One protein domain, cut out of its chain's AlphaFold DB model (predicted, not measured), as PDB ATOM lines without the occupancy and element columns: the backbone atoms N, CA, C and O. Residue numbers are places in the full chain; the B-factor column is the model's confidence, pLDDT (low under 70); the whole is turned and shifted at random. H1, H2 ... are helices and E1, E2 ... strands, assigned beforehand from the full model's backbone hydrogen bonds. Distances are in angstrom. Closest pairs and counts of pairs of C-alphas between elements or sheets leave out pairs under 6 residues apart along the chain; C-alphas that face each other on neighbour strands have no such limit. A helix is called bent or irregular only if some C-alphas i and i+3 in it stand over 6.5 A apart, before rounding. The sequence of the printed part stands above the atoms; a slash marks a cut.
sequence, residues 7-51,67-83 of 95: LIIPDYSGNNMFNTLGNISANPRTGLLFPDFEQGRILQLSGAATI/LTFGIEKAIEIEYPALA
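This is residues 7 to 51 and 67 to 83 of the 95 residues of the protein "Putative_PNPOx domain-containing protein" of Acidobacteria bacterium (UniProt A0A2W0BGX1). A single twisted sheet of four strands, curled like part of a barrel but open, makes the body, with the long strands E2, E3 and E4 side by side. E3 and E4 bend, and at their bent end the short E1 adds an edge beside E4 while H1 covers part of one face; the tiny H2 grazes the other end of the sheet, and residues 12 to 19 stick out as a loop running into H1. The printed part has 62 residues, with two named helices and four named strands in the order E1, H1, E2, E3, E4, H2. The sheet runs E1, E4, E3, E2, all antiparallel, and the class is mixed, helices and strands. The whole is loose, with a radius of gyration of the C-alphas of 13.7 A and spans of 34 by 27 by 17 A.

E1 is residues 7 to 11, 12.6 A long, with C-alpha 7 at (10.379, 49.862, 15.949). H1 is residues 19 to 26, 10.8 A. E2, residues 29 to 36, is 23.5 A long, beginning at C-alpha 29 at (2.306, 38.179, 13.805). E3, residues 41 to 51, measures 29.0 A and bends by 68 degrees at residue 48. E4, residues 67 to 78, measures 28.2 A and bends by 76 degrees at residue 72. H2 is residues 80 to 83, 5.5 A, with C-alpha 83 at (-6.712, 55.810, 35.464).

E1 and E2 are the edge strands. E1 and E4 are antiparallel at 114 degrees, with N 9 and O 67 within hydrogen-bond range at 2.8 A. E4 and E3 are antiparallel at 164 degrees, with N 44 and O 75 at 2.8 A and N 50 and O 68 at 2.9 A. E2 and E3 form a hairpin, antiparallel at 149 degrees, with N 34 and O 43 at 2.9 A. H1 is on the sheet at a height of 7.8 A over it. It is only just over E3, on which 3 of its C-alphas fall, and runs slantwise to the strands, at 50 degrees to E3 on the local plane. The closest C-alphas of H1 and E3 are those of Ile 24 and Ala 49, 6.5 A apart. H2 only grazes the sheet, with residues 80 to 83; its closest C-alphas to E3 are those of Pro 80 and Arg 41, 6.7 A apart. H1 and H2 are apart. In H1 every O i to N i+4 pair is within hydrogen-bond range; H2 is too short for such a pair.

The two C-alphas farthest apart are those of Ala 26 and Ala 83, 35.9 A. Residues 52 to 66 are not printed, and C-alphas 51 and 67 are 4.7 A apart across this cut. Of the links that are printed whole, none is long. The mean pLDDT of the printed part is 91.9, and residues 15 to 17 are under 70.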
ATOM      1  N   LEU A   7       9.702  49.801  14.659       94.56
ATOM      2  CA  LEU A   7      10.379  49.862  15.949       94.56
ATOM      3  C   LEU A   7      11.538  48.865  15.969       94.56
ATOM      4  O   LEU A   7      11.404  47.742  15.479       94.56
ATOM      5  N   ILE A   8      12.660  49.280  16.556       93.25
ATOM      6  CA  ILE A   8      13.777  48.398  16.898       93.25
ATOM      7  C   ILE A   8      13.779  48.264  18.414       93.25
ATOM      8  O   ILE A   8      13.863  49.262  19.127       93.25
ATOM      9  N   ILE A   9      13.651  47.033  18.893       92.31
ATOM     10  CA  ILE A   9      13.535  46.712  20.309       92.31
ATOM     11  C   ILE A   9      14.728  45.824  20.681       92.31
ATOM     12  O   ILE A   9      14.809  44.692  20.194       92.31
ATOM     13  N   PRO A  10      15.675  46.315  21.498       91.69
ATOM     14  CA  PRO A  10      16.776  45.493  21.981       91.69
ATOM     15  C   PRO A  10      16.284  44.434  22.977       91.69
ATOM     16  O   PRO A  10      15.518  44.728  23.893       91.69
ATOM     17  N   ASP A  11      16.749  43.199  22.801       88.19
ATOM     18  CA  ASP A  11      16.545  42.091  23.738       88.19
ATOM     19  C   ASP A  11      17.743  41.999  24.687       88.19
ATOM     20  O   ASP A  11      18.873  41.780  24.245       88.19
ATOM     21  N   TYR A  12      17.503  42.155  25.985       85.62
ATOM     22  CA  TYR A  12      18.518  42.021  27.033       85.62
ATOM     23  C   TYR A  12      18.377  40.681  27.752       85.62
ATOM     24  O   TYR A  12      17.331  40.036  27.699       85.62
ATOM     25  N   SER A  13      19.428  40.251  28.453       79.31
ATOM     26  CA  SER A  13      19.409  38.987  29.194       79.31
ATOM     27  C   SER A  13      18.269  38.952  30.221       79.31
ATOM     28  O   SER A  13      18.341  39.613  31.257       79.31
ATOM     29  N   GLY A  14      17.232  38.167  29.931       74.00
ATOM     30  CA  GLY A  14      16.123  37.887  30.842       74.00
ATOM     31  C   GLY A  14      16.254  36.522  31.524       74.00
ATOM     32  O   GLY A  14      17.348  36.024  31.776       74.00
ATOM     33  N   ASN A  15      15.119  35.860  31.767       62.84
ATOM     34  CA  ASN A  15      15.062  34.516  32.362       62.84
ATOM     35  C   ASN A  15      15.427  33.369  31.391       62.84
ATOM     36  O   ASN A  15      15.202  32.205  31.713       62.84
ATOM     37  N   ASN A  16      15.968  33.685  30.206       67.06
ATOM     38  CA  ASN A  16      16.397  32.746  29.159       67.06
ATOM     39  C   ASN A  16      15.335  31.727  28.698       67.06
ATOM     40  O   ASN A  16      15.675  30.740  28.053       67.06
ATOM     41  N   MET A  17      14.047  31.944  28.992       64.44
ATOM     42  CA  MET A  17      12.989  31.007  28.593       64.44
ATOM     43  C   MET A  17      12.535  31.193  27.137       64.44
ATOM     44  O   MET A  17      11.787  30.365  26.636       64.44
ATOM     45  N   PHE A  18      12.957  32.267  26.453       70.25
ATOM     46  CA  PHE A  18      12.696  32.558  25.028       70.25
ATOM     47  C   PHE A  18      11.237  32.480  24.550       70.25
ATOM     48  O   PHE A  18      10.998  32.535  23.347       70.25
ATOM     49  N   ASN A  19      10.251  32.418  25.449       76.75
ATOM     50  CA  ASN A  19       8.852  32.187  25.078       76.75
ATOM     51  C   ASN A  19       8.338  33.209  24.050       76.75
ATOM     52  O   ASN A  19       7.679  32.837  23.086       76.75
ATOM     53  N   THR A  20       8.694  34.486  24.192       84.75
ATOM     54  CA  THR A  20       8.293  35.526  23.235       84.75
ATOM     55  C   THR A  20       9.063  35.431  21.915       84.75
ATOM     56  O   THR A  20       8.448  35.356  20.855       84.75
ATOM     57  N   LEU A  21      10.400  35.385  21.951       89.19
ATOM     58  CA  LEU A  21      11.227  35.392  20.734       89.19
ATOM     59  C   LEU A  21      11.066  34.115  19.899       89.19
ATOM     60  O   LEU A  21      11.042  34.178  18.670       89.19
ATOM     61  N   GLY A  22      10.920  32.962  20.557       89.44
ATOM     62  CA  GLY A  22      10.643  31.684  19.907       89.44
ATOM     63  C   GLY A  22       9.290  31.695  19.196       89.44
ATOM     64  O   GLY A  22       9.214  31.314  18.029       89.44
ATOM     65  N   ASN A  23       8.245  32.222  19.849       92.81
ATOM     66  CA  ASN A  23       6.929  32.383  19.227       92.81
ATOM     67  C   ASN A  23       6.985  33.300  18.000       92.81
ATOM     68  O   ASN A  23       6.428  32.947  16.965       92.81
ATOM     69  N   ILE A  24       7.697  34.428  18.092       94.50
ATOM     70  CA  ILE A  24       7.852  35.377  16.978       94.50
ATOM     71  C   ILE A  24       8.618  34.746  15.810       94.50
ATOM     72  O   ILE A  24       8.253  34.930  14.652       94.50
ATOM     73  N   SER A  25       9.645  33.948  16.105       92.94
ATOM     74  CA  SER A  25      10.420  33.239  15.079       92.94
ATOM     75  C   SER A  25       9.591  32.182  14.346       92.94
ATOM     76  O   SER A  25       9.799  31.955  13.157       92.94
ATOM     77  N   ALA A  26       8.640  31.544  15.037       95.00
ATOM     78  CA  ALA A  26       7.720  30.576  14.441       95.00
ATOM     79  C   ALA A  26       6.529  31.239  13.722       95.00
ATOM     80  O   ALA A  26       6.012  30.698  12.745       95.00
ATOM     81  N   ASN A  27       6.067  32.393  14.206       96.31
ATOM     82  CA  ASN A  27       4.954  33.152  13.644       96.31
ATOM     83  C   ASN A  27       5.195  34.657  13.859       96.31
ATOM     84  O   ASN A  27       5.102  35.125  14.994       96.31
ATOM     85  N   PRO A  28       5.416  35.439  12.788       96.94
ATOM     86  CA  PRO A  28       5.828  36.834  12.915       96.94
ATOM     87  C   PRO A  28       4.714  37.764  13.410       96.94
ATOM     88  O   PRO A  28       5.005  38.888  13.821       96.94
ATOM     89  N   ARG A  29       3.440  37.339  13.385       97.50
ATOM     90  CA  ARG A  29       2.306  38.179  13.805       97.50
ATOM     91  C   ARG A  29       2.452  38.561  15.274       97.50
ATOM     92  O   ARG A  29       2.373  37.706  16.152       97.50
ATOM     93  N   THR A  30       2.633  39.853  15.516       96.62
ATOM     94  CA  THR A  30       2.993  40.406  16.821       96.62
ATOM     95  C   THR A  30       2.126  41.621  17.128       96.62
ATOM     96  O   THR A  30       1.789  42.406  16.239       96.62
ATOM     97  N   GLY A  31       1.756  41.772  18.398       96.19
ATOM     98  CA  GLY A  31       1.075  42.955  18.908       96.19
ATOM     99  C   GLY A  31       1.878  43.598  20.031       96.19
ATOM    100  O   GLY A  31       2.453  42.890  20.857       96.19
ATOM    101  N   LEU A  32       1.904  44.929  20.064       96.38
ATOM    102  CA  LEU A  32       2.449  45.715  21.170       96.38
ATOM    103  C   LEU A  32       1.320  46.503  21.835       96.38
ATOM    104  O   LEU A  32       0.440  47.037  21.156       96.38
ATOM    105  N   LEU A  33       1.362  46.574  23.163       96.12
ATOM    106  CA  LEU A  33       0.369  47.248  23.990       96.12
ATOM    107  C   LEU A  33       1.059  48.325  24.827       96.12
ATOM    108  O   LEU A  33       1.971  48.012  25.591       96.12
ATOM    109  N   PHE A  34       0.596  49.566  24.717       95.62
ATOM    110  CA  PHE A  34       1.091  50.699  25.494       95.62
ATOM    111  C   PHE A  34      -0.062  51.270  26.329       95.62
ATOM    112  O   PHE A  34      -0.885  52.024  25.803       95.62
ATOM    113  N   PRO A  35      -0.185  50.870  27.607       94.50
ATOM    114  CA  PRO A  35      -1.169  51.443  28.514       94.50
ATOM    115  C   PRO A  35      -0.714  52.819  29.019       94.50
ATOM    116  O   PRO A  35       0.412  52.981  29.486       94.50
ATOM    117  N   ASP A  36      -1.619  53.789  28.974       94.31
ATOM    118  CA  ASP A  36      -1.478  55.102  29.595       94.31
ATOM    119  C   ASP A  36      -2.340  55.123  30.862       94.31
ATOM    120  O   ASP A  36      -3.572  55.235  30.819       94.31
ATOM    121  N   PHE A  37      -1.671  54.944  32.000       92.38
ATOM    122  CA  PHE A  37      -2.307  54.900  33.312       92.38
ATOM    123  C   PHE A  37      -2.735  56.280  33.815       92.38
ATOM    124  O   PHE A  37      -3.516  56.345  34.752       92.38
ATOM    125  N   GLU A  38      -2.255  57.380  33.232       91.44
ATOM    126  CA  GLU A  38      -2.635  58.726  33.676       91.44
ATOM    127  C   GLU A  38      -3.928  59.176  33.000       91.44
ATOM    128  O   GLU A  38      -4.831  59.705  33.645       91.44
ATOM    129  N   GLN A  39      -4.029  58.940  31.693       92.75
ATOM    130  CA  GLN A  39      -5.157  59.396  30.879       92.75
ATOM    131  C   GLN A  39      -6.218  58.310  30.689       92.75
ATOM    132  O   GLN A  39      -7.295  58.586  30.166       92.75
ATOM    133  N   GLY A  40      -5.944  57.078  31.129       95.62
ATOM    134  CA  GLY A  40      -6.886  55.970  31.035       95.62
ATOM    135  C   GLY A  40      -7.154  55.589  29.585       95.62
ATOM    136  O   GLY A  40      -8.301  55.562  29.152       95.62
ATOM    137  N   ARG A  41      -6.097  55.311  28.823       97.06
ATOM    138  CA  ARG A  41      -6.186  54.901  27.414       97.06
ATOM    139  C   ARG A  41      -5.159  53.831  27.086       97.06
ATOM    140  O   ARG A  41      -4.218  53.592  27.840       97.06
ATOM    141  N   ILE A  42      -5.362  53.154  25.966       97.62
ATOM    142  CA  ILE A  42      -4.486  52.084  25.502       97.62
ATOM    143  C   ILE A  42      -4.207  52.286  24.022       97.62
ATOM    144  O   ILE A  42      -5.140  52.308  23.218       97.62
ATOM    145  N   LEU A  43      -2.927  52.327  23.659       97.69
ATOM    146  CA  LEU A  43      -2.488  52.199  22.276       97.69
ATOM    147  C   LEU A  43      -2.131  50.737  21.978       97.69
ATOM    148  O   LEU A  43      -1.296  50.125  22.646       97.69
ATOM    149  N   GLN A  44      -2.766  50.187  20.950       98.00
ATOM    150  CA  GLN A  44      -2.511  48.857  20.408       98.00
ATOM    151  C   GLN A  44      -1.867  48.988  19.035       98.00
ATOM    152  O   GLN A  44      -2.454  49.580  18.127       98.00
ATOM    153  N   LEU A  45      -0.692  48.390  18.866       97.62
ATOM    154  CA  LEU A  45      -0.046  48.244  17.567       97.62
ATOM    155  C   LEU A  45      -0.098  46.779  17.145       97.62
ATOM    156  O   LEU A  45       0.181  45.891  17.945       97.62
ATOM    157  N   SER A  46      -0.444  46.518  15.891       97.56
ATOM    158  CA  SER A  46      -0.427  45.182  15.289       97.56
ATOM    159  C   SER A  46       0.428  45.191  14.032       97.56
ATOM    160  O   SER A  46       0.424  46.171  13.286       97.56
ATOM    161  N   GLY A  47       1.147  44.098  13.803       96.50
ATOM    162  CA  GLY A  47       1.930  43.903  12.592       96.50
ATOM    163  C   GLY A  47       2.810  42.666  12.672       96.50
ATOM    164  O   GLY A  47       2.430  41.656  13.273       96.50
ATOM    165  N   ALA A  48       4.000  42.753  12.088       97.00
ATOM    166  CA  ALA A  48       4.934  41.642  11.986       97.00
ATOM    167  C   ALA A  48       6.280  41.976  12.636       97.00
ATOM    168  O   ALA A  48       6.820  43.065  12.439       97.00
ATOM    169  N   ALA A  49       6.839  41.028  13.389       96.44
ATOM    170  CA  ALA A  49       8.172  41.139  13.964       96.44
ATOM    171  C   ALA A  49       9.135  40.095  13.393       96.44
ATOM    172  O   ALA A  49       8.751  38.969  13.081       96.44
ATOM    173  N   THR A  50      10.407  40.468  13.312       95.62
ATOM    174  CA  THR A  50      11.522  39.577  12.980       95.62
ATOM    175  C   THR A  50      12.630  39.729  14.007       95.62
ATOM    176  O   THR A  50      12.881  40.838  14.485       95.62
ATOM    177  N   ILE A  51      13.308  38.628  14.322       93.69
ATOM    178  CA  ILE A  51      14.443  38.628  15.243       93.69
ATOM    179  C   ILE A  51      15.731  38.591  14.443       93.69
ATOM    180  O   ILE A  51      15.925  37.713  13.604       93.69
ATOM    181  N   LEU A  67      14.935  42.885  18.000       93.81
ATOM    182  CA  LEU A  67      13.618  42.657  17.442       93.81
ATOM    183  C   LEU A  67      13.241  43.851  16.571       93.81
ATOM    184  O   LEU A  67      13.246  44.994  17.017       93.81
ATOM    185  N   THR A  68      12.896  43.579  15.322       95.25
ATOM    186  CA  THR A  68      12.378  44.580  14.398       95.25
ATOM    187  C   THR A  68      10.886  44.367  14.230       95.25
ATOM    188  O   THR A  68      10.486  43.318  13.739       95.25
ATOM    189  N   PHE A  69      10.071  45.349  14.603       96.69
ATOM    190  CA  PHE A  69       8.615  45.297  14.483       96.69
ATOM    191  C   PHE A  69       8.125  46.300  13.440       96.69
ATOM    192  O   PHE A  69       8.314  47.504  13.608       96.69
ATOM    193  N   GLY A  70       7.519  45.807  12.362       96.88
ATOM    194  CA  GLY A  70       6.811  46.619  11.377       96.88
ATOM    195  C   GLY A  70       5.359  46.816  11.796       96.88
ATOM    196  O   GLY A  70       4.655  45.841  12.056       96.88
ATOM    197  N   ILE A  71       4.923  48.071  11.869       97.19
ATOM    198  CA  ILE A  71       3.571  48.442  12.282       97.19
ATOM    199  C   ILE A  71       2.659  48.427  11.054       97.19
ATOM    200  O   ILE A  71       2.901  49.149  10.091       97.19
ATOM    201  N   GLU A  72       1.586  47.639  11.108       96.44
ATOM    202  CA  GLU A  72       0.561  47.561  10.056       96.44
ATOM    203  C   GLU A  72      -0.727  48.285  10.466       96.44
ATOM    204  O   GLU A  72      -1.432  48.852   9.631       96.44
ATOM    205  N   LYS A  73      -1.053  48.269  11.763       96.56
ATOM    206  CA  LYS A  73      -2.249  48.914  12.307       96.56
ATOM    207  C   LYS A  73      -1.983  49.497  13.686       96.56
ATOM    208  O   LYS A  73      -1.371  48.842  14.526       96.56
ATOM    209  N   ALA A  74      -2.524  50.688  13.925       97.25
ATOM    210  CA  ALA A  74      -2.588  51.323  15.234       97.25
ATOM    211  C   ALA A  74      -4.053  51.572  15.617       97.25
ATOM    212  O   ALA A  74      -4.849  52.011  14.786       97.25
ATOM    213  N   ILE A  75      -4.412  51.267  16.861       97.88
ATOM    214  CA  ILE A  75      -5.722  51.575  17.438       97.88
ATOM    215  C   ILE A  75      -5.489  52.171  18.820       97.88
ATOM    216  O   ILE A  75      -4.849  51.540  19.657       97.88
ATOM    217  N   GLU A  76      -6.043  53.350  19.068       97.75
ATOM    218  CA  GLU A  76      -6.159  53.911  20.412       97.75
ATOM    219  C   GLU A  76      -7.585  53.689  20.919       97.75
ATOM    220  O   GLU A  76      -8.551  53.897  20.181       97.75
ATOM    221  N   ILE A  77      -7.715  53.224  22.159       97.31
ATOM    222  CA  ILE A  77      -9.005  53.064  22.831       97.31
ATOM    223  C   ILE A  77      -8.992  53.786  24.176       97.31
ATOM    224  O   ILE A  77      -8.007  53.728  24.915       97.31
ATOM    225  N   GLU A  78     -10.111  54.422  24.511       97.12
ATOM    226  CA  GLU A  78     -10.362  54.897  25.869       97.12
ATOM    227  C   GLU A  78     -10.596  53.704  26.800       97.12
ATOM    228  O   GLU A  78     -11.332  52.765  26.486       97.12
ATOM    229  N   TYR A  79      -9.961  53.745  27.964       95.38
ATOM    230  CA  TYR A  79     -10.078  52.737  29.006       95.38
ATOM    231  C   TYR A  79      -9.954  53.385  30.402       95.38
ATOM    232  O   TYR A  79      -8.930  53.239  31.079       95.38
ATOM    233  N   PRO A  80     -11.001  54.089  30.883       92.44
ATOM    234  CA  PRO A  80     -10.933  54.899  32.106       92.44
ATOM    235  C   PRO A  80     -10.536  54.125  33.368       92.44
ATOM    236  O   PRO A  80      -9.967  54.693  34.295       92.44
ATOM    237  N   ALA A  81     -10.785  52.813  33.408       92.00
ATOM    238  CA  ALA A  81     -10.377  51.971  34.530       92.00
ATOM    239  C   ALA A  81      -8.849  51.940  34.735       92.00
ATOM    240  O   ALA A  81      -8.405  51.738  35.864       92.00
ATOM    241  N   LEU A  82      -8.033  52.185  33.700       91.06
ATOM    242  CA  LEU A  82      -6.579  52.303  33.862       91.06
ATOM    243  C   LEU A  82      -6.172  53.530  34.688       91.06
ATOM    244  O   LEU A  82      -5.194  53.444  35.425       91.06
ATOM    245  N   ALA A  83      -6.960  54.609  34.661       88.44
ATOM    246  CA  ALA A  83      -6.712  55.810  35.464       88.44
ATOM    247  C   ALA A  83      -6.940  55.606  36.973       88.44
ATOM    248  O   ALA A  83      -6.651  56.486  37.780       88.44
TER     249      ALA A  83